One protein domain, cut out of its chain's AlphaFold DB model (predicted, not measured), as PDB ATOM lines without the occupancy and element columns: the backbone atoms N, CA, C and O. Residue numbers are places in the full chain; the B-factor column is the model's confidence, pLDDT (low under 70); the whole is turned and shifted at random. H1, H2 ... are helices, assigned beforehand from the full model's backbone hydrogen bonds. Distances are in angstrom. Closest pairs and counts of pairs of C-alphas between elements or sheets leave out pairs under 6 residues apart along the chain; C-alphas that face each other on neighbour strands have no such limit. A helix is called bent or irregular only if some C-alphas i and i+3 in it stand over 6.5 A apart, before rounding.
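Overview. This is residues 64 to 132 of the 167 residues of an uncharacterized protein of Acidobacteria bacterium RIFCSPLOWO2_12_FULL_66_21 (UniProt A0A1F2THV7). Two long helices, H1 then H2, make a helical hairpin opened into a narrow V; they meet near the tight turn between them, and residues 64 to 80 and 113 to 132 stick out as free arms. The printed part has 69 residues, is all helix with no named strand, and is extended, with a radius of gyration of the C-alphas of 17.0 A. Its flat outline spans 54 by 33 by 10 A.

Arrangement. H1, residues 64 to 95, touches H2, residues 98 to 132, with residues 81 to 93 alone, and H2 touches H1 with residues 98 to 108 alone. The closest C-alphas, of Gly 88 and Gly 104, are 4.3 A apart. They run opposite ways at a shallow tilt of 33 degrees, only just short of steep. H1 has a kink of 37 degrees near residue 89 and is irregular, with C-alphas 88 and 91 7.1 A apart. Every O i to N i+4 pair is within hydrogen-bond range in H2, and 26 of 28 in H1.

Along the chain. H1 begins at C-alpha 64 (-66.389, 25.255, -24.717) and is 46.7 A long. H2 is 49.8 A long and ends at C-alpha 132 (-36.161, 18.628, -42.621).

Size, cuts and confidence. The C-alphas farthest apart, of Ala 95 and Thr 132, are 54.9 A apart. The printed part has no cut. The pLDDT is under 70 at residues 64 to 68 and 126 to 132.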
ATOM      1  N   GLU A  64     -65.818  24.050 -25.332       64.50
ATOM      2  CA  GLU A  64     -66.389  25.255 -24.717       64.50
ATOM      3  C   GLU A  64     -65.367  25.962 -23.822       64.50
ATOM      4  O   GLU A  64     -65.165  27.162 -23.978       64.50
ATOM      5  N   ILE A  65     -64.638  25.223 -22.976       64.00
ATOM      6  CA  ILE A  65     -63.568  25.785 -22.137       64.00
ATOM      7  C   ILE A  65     -62.469  26.430 -22.986       64.00
ATOM      8  O   ILE A  65     -62.054  27.552 -22.706       64.00
ATOM      9  N   ILE A  66     -61.986  25.750 -24.030       66.19
ATOM     10  CA  ILE A  66     -60.939  26.284 -24.916       66.19
ATOM     11  C   ILE A  66     -61.428  27.546 -25.638       66.19
ATOM     12  O   ILE A  66     -60.663  28.502 -25.792       66.19
ATOM     13  N   ASN A  67     -62.691  27.564 -26.071       66.88
ATOM     14  CA  ASN A  67     -63.309  28.732 -26.693       66.88
ATOM     15  C   ASN A  67     -63.337  29.918 -25.717       66.88
ATOM     16  O   ASN A  67     -62.903  31.012 -26.070       66.88
ATOM     17  N   ASP A  68     -63.752  29.682 -24.474       65.69
ATOM     18  CA  ASP A  68     -63.849  30.711 -23.435       65.69
ATOM     19  C   ASP A  68     -62.464  31.263 -23.042       65.69
ATOM     20  O   ASP A  68     -62.256  32.477 -22.973       65.69
ATOM     21  N   PHE A  69     -61.451  30.394 -22.924       70.50
ATOM     22  CA  PHE A  69     -60.059  30.813 -22.718       70.50
ATOM     23  C   PHE A  69     -59.511  31.643 -23.880       70.50
ATOM     24  O   PHE A  69     -58.779  32.604 -23.646       70.50
ATOM     25  N   ARG A  70     -59.852  31.309 -25.131       75.25
ATOM     26  CA  ARG A  70     -59.435  32.098 -26.299       75.25
ATOM     27  C   ARG A  70     -60.036  33.502 -26.259       75.25
ATOM     28  O   ARG A  70     -59.333  34.462 -26.568       75.25
ATOM     29  N   HIS A  71     -61.299  33.632 -25.861       70.19
ATOM     30  CA  HIS A  71     -61.962  34.930 -25.726       70.19
ATOM     31  C   HIS A  71     -61.409  35.744 -24.556       70.19
ATOM     32  O   HIS A  71     -61.139  36.935 -24.722       70.19
ATOM     33  N   LEU A  72     -61.122  35.101 -23.422       70.44
ATOM     34  CA  LEU A  72     -60.431  35.734 -22.301       70.44
ATOM     35  C   LEU A  72     -59.028  36.209 -22.710       70.44
ATOM     36  O   LEU A  72     -58.661  37.348 -22.433       70.44
ATOM     37  N   LEU A  73     -58.261  35.385 -23.428       75.69
ATOM     38  CA  LEU A  73     -56.928  35.745 -23.916       75.69
ATOM     39  C   LEU A  73     -56.985  36.903 -24.921       75.69
ATOM     40  O   LEU A  73     -56.172  37.825 -24.837       75.69
ATOM     41  N   ALA A  74     -57.963  36.902 -25.830       78.38
ATOM     42  CA  ALA A  74     -58.191  38.006 -26.758       78.38
ATOM     43  C   ALA A  74     -58.522  39.309 -26.013       78.38
ATOM     44  O   ALA A  74     -57.934  40.348 -26.315       78.38
ATOM     45  N   LEU A  75     -59.395  39.254 -25.001       72.88
ATOM     46  CA  LEU A  75     -59.709  40.402 -24.149       72.88
ATOM     47  C   LEU A  75     -58.459  40.920 -23.429       72.88
ATOM     48  O   LEU A  75     -58.212  42.125 -23.429       72.88
ATOM     49  N   VAL A  76     -57.655  40.029 -22.844       76.50
ATOM     50  CA  VAL A  76     -56.404  40.398 -22.166       76.50
ATOM     51  C   VAL A  76     -55.446  41.088 -23.137       76.50
ATOM     52  O   VAL A  76     -54.902  42.137 -22.803       76.50
ATOM     53  N   MET A  77     -55.283  40.566 -24.356       79.25
ATOM     54  CA  MET A  77     -54.441  41.197 -25.380       79.25
ATOM     55  C   MET A  77     -54.952  42.588 -25.762       79.25
ATOM     56  O   MET A  77     -54.178  43.544 -25.785       79.25
ATOM     57  N   VAL A  78     -56.257  42.731 -26.002       80.31
ATOM     58  CA  VAL A  78     -56.883  44.028 -26.301       80.31
ATOM     59  C   VAL A  78     -56.667  45.013 -25.155       80.31
ATOM     60  O   VAL A  78     -56.303  46.161 -25.400       80.31
ATOM     61  N   LEU A  79     -56.842  44.571 -23.908       76.94
ATOM     62  CA  LEU A  79     -56.650  45.404 -22.727       76.94
ATOM     63  C   LEU A  79     -55.193  45.867 -22.595       76.94
ATOM     64  O   LEU A  79     -54.952  47.048 -22.356       76.94
ATOM     65  N   LEU A  80     -54.225  44.971 -22.806       83.06
ATOM     66  CA  LEU A  80     -52.800  45.311 -22.782       83.06
ATOM     67  C   LEU A  80     -52.453  46.360 -23.844       83.06
ATOM     68  O   LEU A  80     -51.794  47.352 -23.532       83.06
ATOM     69  N   PHE A  81     -52.939  46.189 -25.076       81.56
ATOM     70  CA  PHE A  81     -52.707  47.168 -26.139       81.56
ATOM     71  C   PHE A  81     -53.426  48.494 -25.883       81.56
ATOM     72  O   PHE A  81     -52.839  49.548 -26.118       81.56
ATOM     73  N   ALA A  82     -54.650  48.472 -25.351       79.75
ATOM     74  CA  ALA A  82     -55.382  49.681 -24.990       79.75
ATOM     75  C   ALA A  82     -54.651  50.485 -23.902       79.75
ATOM     76  O   ALA A  82     -54.513  51.702 -24.022       79.75
ATOM     77  N   VAL A  83     -54.124  49.808 -22.875       83.94
ATOM     78  CA  VAL A  83     -53.325  50.441 -21.817       83.94
ATOM     79  C   VAL A  83     -52.004  50.979 -22.372       83.94
ATOM     80  O   VAL A  83     -51.650  52.123 -22.090       83.94
ATOM     81  N   ALA A  84     -51.295  50.209 -23.203       82.12
ATOM     82  CA  ALA A  84     -50.050  50.654 -23.831       82.12
ATOM     83  C   ALA A  84     -50.262  51.901 -24.708       82.12
ATOM     84  O   ALA A  84     -49.483  52.853 -24.643       82.12
ATOM     85  N   LEU A  85     -51.354  51.924 -25.474       82.44
ATOM     86  CA  LEU A  85     -51.743  53.050 -26.317       82.44
ATOM     87  C   LEU A  85     -52.124  54.276 -25.474       82.44
ATOM     88  O   LEU A  85     -51.676  55.383 -25.771       82.44
ATOM     89  N   ALA A  86     -52.868  54.082 -24.380       79.75
ATOM     90  CA  ALA A  86     -53.215  55.153 -23.447       79.75
ATOM     91  C   ALA A  86     -51.968  55.786 -22.806       79.75
ATOM     92  O   ALA A  86     -51.850  57.011 -22.782       79.75
ATOM     93  N   ILE A  87     -51.010  54.970 -22.349       83.12
ATOM     94  CA  ILE A  87     -49.738  55.448 -21.784       83.12
ATOM     95  C   ILE A  87     -48.908  56.174 -22.853       83.12
ATOM     96  O   ILE A  87     -48.394  57.262 -22.595       83.12
ATOM     97  N   GLY A  88     -48.805  55.605 -24.059       77.75
ATOM     98  CA  GLY A  88     -48.029  56.179 -25.160       77.75
ATOM     99  C   GLY A  88     -48.582  57.515 -25.661       77.75
ATOM    100  O   GLY A  88     -47.814  58.415 -25.996       77.75
ATOM    101  N   MET A  89     -49.906  57.678 -25.672       77.62
ATOM    102  CA  MET A  89     -50.562  58.908 -26.126       77.62
ATOM    103  C   MET A  89     -50.731  59.958 -25.023       77.62
ATOM    104  O   MET A  89     -50.831  61.141 -25.348       77.62
ATOM    105  N   TYR A  90     -50.721  59.579 -23.739       77.56
ATOM    106  CA  TYR A  90     -50.890  60.494 -22.600       77.56
ATOM    107  C   TYR A  90     -50.057  61.794 -22.684       77.56
ATOM    108  O   TYR A  90     -50.634  62.878 -22.541       77.56
ATOM    109  N   PRO A  91     -48.736  61.760 -22.968       73.56
ATOM    110  CA  PRO A  91     -47.948  62.987 -23.093       73.56
ATOM    111  C   PRO A  91     -48.326  63.838 -24.317       73.56
ATOM    112  O   PRO A  91     -48.218  65.062 -24.248       73.56
ATOM    113  N   GLY A  92     -48.784  63.225 -25.414       71.69
ATOM    114  CA  GLY A  92     -49.235  63.932 -26.619       71.69
ATOM    115  C   GLY A  92     -50.599  64.595 -26.438       71.69
ATOM    116  O   GLY A  92     -50.772  65.749 -26.818       71.69
ATOM    117  N   VAL A  93     -51.538  63.920 -25.767       75.88
ATOM    118  CA  VAL A  93     -52.866  64.471 -25.440       75.88
ATOM    119  C   VAL A  93     -52.744  65.664 -24.492       75.88
ATOM    120  O   VAL A  93     -53.411  66.677 -24.687       75.88
ATOM    121  N   ARG A  94     -51.859  65.588 -23.489       76.12
ATOM    122  CA  ARG A  94     -51.642  66.688 -22.538       76.12
ATOM    123  C   ARG A  94     -51.018  67.927 -23.191       76.12
ATOM    124  O   ARG A  94     -51.309  69.040 -22.765       76.12
ATOM    125  N   ALA A  95     -50.156  67.732 -24.186       75.69
ATOM    126  CA  ALA A  95     -49.442  68.808 -24.869       75.69
ATOM    127  C   ALA A  95     -50.113  69.270 -26.177       75.69
ATOM    128  O   ALA A  95     -49.589  70.176 -26.817       75.69
ATOM    129  N   TRP A  96     -51.234  68.653 -26.583       73.44
ATOM    130  CA  TRP A  96     -51.845  68.822 -27.913       73.44
ATOM    131  C   TRP A  96     -50.835  68.671 -29.065       73.44
ATOM    132  O   TRP A  96     -50.920  69.332 -30.098       73.44
ATOM    133  N   ASP A  97     -49.873  67.769 -28.877       78.06
ATOM    134  CA  ASP A  97     -48.770  67.529 -29.800       78.06
ATOM    135  C   ASP A  97     -49.073  66.292 -30.655       78.06
ATOM    136  O   ASP A  97     -49.017  65.144 -30.192       78.06
ATOM    137  N   VAL A  98     -49.395  66.546 -31.925       78.50
ATOM    138  CA  VAL A  98     -49.731  65.521 -32.924       78.50
ATOM    139  C   VAL A  98     -48.563  64.562 -33.159       78.50
ATOM    140  O   VAL A  98     -48.780  63.375 -33.406       78.50
ATOM    141  N   GLN A  99     -47.324  65.040 -33.033       80.50
ATOM    142  CA  GLN A  99     -46.129  64.244 -33.281       80.50
ATOM    143  C   GLN A  99     -45.964  63.171 -32.204       80.50
ATOM    144  O   GLN A  99     -45.738  62.003 -32.519       80.50
ATOM    145  N   LYS A 100     -46.181  63.539 -30.936       73.62
ATOM    146  CA  LYS A 100     -46.157  62.583 -29.816       73.62
ATOM    147  C   LYS A 100     -47.330  61.613 -29.848       73.62
ATOM    148  O   LYS A 100     -47.177  60.457 -29.455       73.62
ATOM    149  N   LEU A 101     -48.476  62.057 -30.360       75.50
ATOM    150  CA  LEU A 101     -49.615  61.184 -30.617       75.50
ATOM    151  C   LEU A 101     -49.266  60.105 -31.656       75.50
ATOM    152  O   LEU A 101     -49.514  58.920 -31.431       75.50
ATOM    153  N   ALA A 102     -48.634  60.517 -32.759       80.25
ATOM    154  CA  ALA A 102     -48.186  59.619 -33.816       80.25
ATOM    155  C   ALA A 102     -47.139  58.618 -33.307       80.25
ATOM    156  O   ALA A 102     -47.230  57.435 -33.627       80.25
ATOM    157  N   THR A 103     -46.204  59.050 -32.454       81.38
ATOM    158  CA  THR A 103     -45.218  58.152 -31.833       81.38
ATOM    159  C   THR A 103     -45.882  57.061 -30.988       81.38
ATOM    160  O   THR A 103     -45.503  55.895 -31.094       81.38
ATOM    161  N   GLY A 104     -46.899  57.409 -30.190       78.88
ATOM    162  CA  GLY A 104     -47.646  56.434 -29.389       78.88
ATOM    163  C   GLY A 104     -48.357  55.383 -30.249       78.88
ATOM    164  O   GLY A 104     -48.247  54.186 -29.986       78.88
ATOM    165  N   ILE A 105     -49.021  55.816 -31.325       83.75
ATOM    166  CA  ILE A 105     -49.698  54.913 -32.271       83.75
ATOM    167  C   ILE A 105     -48.681  54.033 -33.009       83.75
ATOM    168  O   ILE A 105     -48.895  52.829 -33.154       83.75
ATOM    169  N   GLN A 106     -47.556  54.603 -33.443       86.31
ATOM    170  CA  GLN A 106     -46.512  53.878 -34.167       86.31
ATOM    171  C   GLN A 106     -45.854  52.798 -33.300       86.31
ATOM    172  O   GLN A 106     -45.584  51.706 -33.796       86.31
ATOM    173  N   ALA A 107     -45.646  53.064 -32.008       83.88
ATOM    174  CA  ALA A 107     -45.133  52.069 -31.069       83.88
ATOM    175  C   ALA A 107     -46.080  50.861 -30.944       83.88
ATOM    176  O   ALA A 107     -45.637  49.712 -30.996       83.88
ATOM    177  N   VAL A 108     -47.390  51.109 -30.852       84.88
ATOM    178  CA  VAL A 108     -48.404  50.044 -30.789       84.88
ATOM    179  C   VAL A 108     -48.487  49.278 -32.112       84.88
ATOM    180  O   VAL A 108     -48.534  48.049 -32.106       84.88
ATOM    181  N   ALA A 109     -48.433  49.976 -33.248       86.44
ATOM    182  CA  ALA A 109     -48.418  49.354 -34.571       86.44
ATOM    183  C   ALA A 109     -47.177  48.467 -34.784       86.44
ATOM    184  O   ALA A 109     -47.297  47.365 -35.317       86.44
ATOM    185  N   ALA A 110     -46.001  48.904 -34.325       88.38
ATOM    186  CA  ALA A 110     -44.774  48.113 -34.382       88.38
ATOM    187  C   ALA A 110     -44.862  46.852 -33.507       88.38
ATOM    188  O   ALA A 110     -44.467  45.774 -33.948       88.38
ATOM    189  N   ALA A 111     -45.433  46.958 -32.302       85.50
ATOM    190  CA  ALA A 111     -45.656  45.810 -31.426       85.50
ATOM    191  C   ALA A 111     -46.641  44.795 -32.038       85.50
ATOM    192  O   ALA A 111     -46.377  43.593 -32.008       85.50
ATOM    193  N   LEU A 112     -47.734  45.263 -32.655       86.00
ATOM    194  CA  LEU A 112     -48.673  44.407 -33.392       86.00
ATOM    195  C   LEU A 112     -48.009  43.743 -34.606       86.00
ATOM    196  O   LEU A 112     -48.186  42.546 -34.823       86.00
ATOM    197  N   GLY A 113     -47.207  44.495 -35.362       87.44
ATOM    198  CA  GLY A 113     -46.430  43.966 -36.480       87.44
ATOM    199  C   GLY A 113     -45.437  42.885 -36.043       87.44
ATOM    200  O   GLY A 113     -45.355  41.837 -36.680       87.44
ATOM    201  N   GLY A 114     -44.742  43.094 -34.920       86.81
ATOM    202  CA  GLY A 114     -43.835  42.108 -34.329       86.81
ATOM    203  C   GLY A 114     -44.555  40.851 -33.837       86.81
ATOM    204  O   GLY A 114     -44.090  39.742 -34.090       86.81
ATOM    205  N   LEU A 115     -45.721  41.005 -33.203       86.88
ATOM    206  CA  LEU A 115     -46.545  39.882 -32.752       86.88
ATOM    207  C   LEU A 115     -47.037  39.036 -33.935       86.88
ATOM    208  O   LEU A 115     -46.866  37.819 -33.936       86.88
ATOM    209  N   ILE A 116     -47.590  39.671 -34.972       87.19
ATOM    210  CA  ILE A 116     -48.044  38.971 -36.182       87.19
ATOM    211  C   ILE A 116     -46.858  38.310 -36.895       87.19
ATOM    212  O   ILE A 116     -46.948  37.144 -37.280       87.19
ATOM    213  N   GLY A 117     -45.731  39.016 -37.021       84.94
ATOM    214  CA  GLY A 117     -44.503  38.478 -37.606       84.94
ATOM    215  C   GLY A 117     -43.969  37.260 -36.850       84.94
ATOM    216  O   GLY A 117     -43.571  36.284 -37.478       84.94
ATOM    217  N   SER A 118     -44.027  37.271 -35.517       85.88
ATOM    218  CA  SER A 118     -43.641  36.136 -34.673       85.88
ATOM    219  C   SER A 118     -44.567  34.934 -34.862       85.88
ATOM    220  O   SER A 118     -44.076  33.818 -35.021       85.88
ATOM    221  N   ILE A 119     -45.884  35.154 -34.912       84.81
ATOM    222  CA  ILE A 119     -46.863  34.084 -35.149       84.81
ATOM    223  C   ILE A 119     -46.632  33.462 -36.531       84.81
ATOM    224  O   ILE A 119     -46.484  32.248 -36.644       84.81
ATOM    225  N   ILE A 120     -46.543  34.280 -37.582       82.19
ATOM    226  CA  ILE A 120     -46.290  33.807 -38.950       82.19
ATOM    227  C   ILE A 120     -44.942  33.072 -39.017       82.19
ATOM    228  O   ILE A 120     -44.877  31.951 -39.521       82.19
ATOM    229  N   GLY A 121     -43.879  33.660 -38.465       82.19
ATOM    230  CA  GLY A 121     -42.544  33.065 -38.429       82.19
ATOM    231  C   GLY A 121     -42.507  31.713 -37.715       82.19
ATOM    232  O   GLY A 121     -41.845  30.798 -38.199       82.19
ATOM    233  N   TYR A 122     -43.268  31.552 -36.630       84.38
ATOM    234  CA  TYR A 122     -43.435  30.273 -35.941       84.38
ATOM    235  C   TYR A 122     -44.070  29.214 -36.858       84.38
ATOM    236  O   TYR A 122     -43.483  28.153 -37.060       84.38
ATOM    237  N   TYR A 123     -45.203  29.522 -37.502       80.19
ATOM    238  CA  TYR A 123     -45.893  28.571 -38.388       80.19
ATOM    239  C   TYR A 123     -45.049  28.162 -39.609       80.19
ATOM    240  O   TYR A 123     -45.013  26.985 -39.988       80.19
ATOM    241  N   PHE A 124     -44.349  29.112 -40.236       74.81
ATOM    242  CA  PHE A 124     -43.479  28.820 -41.379       74.81
ATOM    243  C   PHE A 124     -42.163  28.143 -40.966       74.81
ATOM    244  O   PHE A 124     -41.690  27.256 -41.678       74.81
ATOM    245  N   GLY A 125     -41.598  28.503 -39.811       70.69
ATOM    246  CA  GLY A 125     -40.406  27.869 -39.244       70.69
ATOM    247  C   GLY A 125     -40.651  26.414 -38.843       70.69
ATOM    248  O   GLY A 125     -39.844  25.544 -39.171       70.69
ATOM    249  N   GLU A 126     -41.798  26.121 -38.229       61.81
ATOM    250  CA  GLU A 126     -42.201  24.753 -37.894       61.81
ATOM    251  C   GLU A 126     -42.444  23.923 -39.167       61.81
ATOM    252  O   GLU A 126     -41.922  22.819 -39.289       61.81
ATOM    253  N   SER A 127     -43.083  24.499 -40.194       57.81
ATOM    254  CA  SER A 127     -43.266  23.844 -41.503       57.81
ATOM    255  C   SER A 127     -41.945  23.511 -42.216       57.81
ATOM    256  O   SER A 127     -41.858  22.504 -42.925       57.81
ATOM    257  N   ALA A 128     -40.910  24.338 -42.049       56.34
ATOM    258  CA  ALA A 128     -39.576  24.072 -42.585       56.34
ATOM    259  C   ALA A 128     -38.845  22.992 -41.770       56.34
ATOM    260  O   ALA A 128     -38.263  22.076 -42.352       56.34
ATOM    261  N   ALA A 129     -38.932  23.039 -40.438       56.94
ATOM    262  CA  ALA A 129     -38.340  22.038 -39.552       56.94
ATOM    263  C   ALA A 129     -38.961  20.642 -39.748       56.94
ATOM    264  O   ALA A 129     -38.242  19.642 -39.775       56.94
ATOM    265  N   THR A 130     -40.277  20.553 -39.970       57.84
ATOM    266  CA  THR A 130     -40.950  19.279 -40.260       57.84
ATOM    267  C   THR A 130     -40.538  18.704 -41.619       57.84
ATOM    268  O   THR A 130     -40.361  17.492 -41.727       57.84
ATOM    269  N   ARG A 131     -40.300  19.535 -42.649       54.88
ATOM    270  CA  ARG A 131     -39.753  19.058 -43.939       54.88
ATOM    271  C   ARG A 131     -38.321  18.534 -43.813       54.88
ATOM    272  O   ARG A 131     -37.969  17.588 -44.512       54.88
ATOM    273  N   THR A 132     -37.520  19.106 -42.917       56.09
ATOM    274  CA  THR A 132     -36.161  18.628 -42.621       56.09
ATOM    275  C   THR A 132     -36.178  17.299 -41.857       56.09
ATOM    276  O   THR A 132     -35.392  16.408 -42.170       56.09
TER     277      THR A 132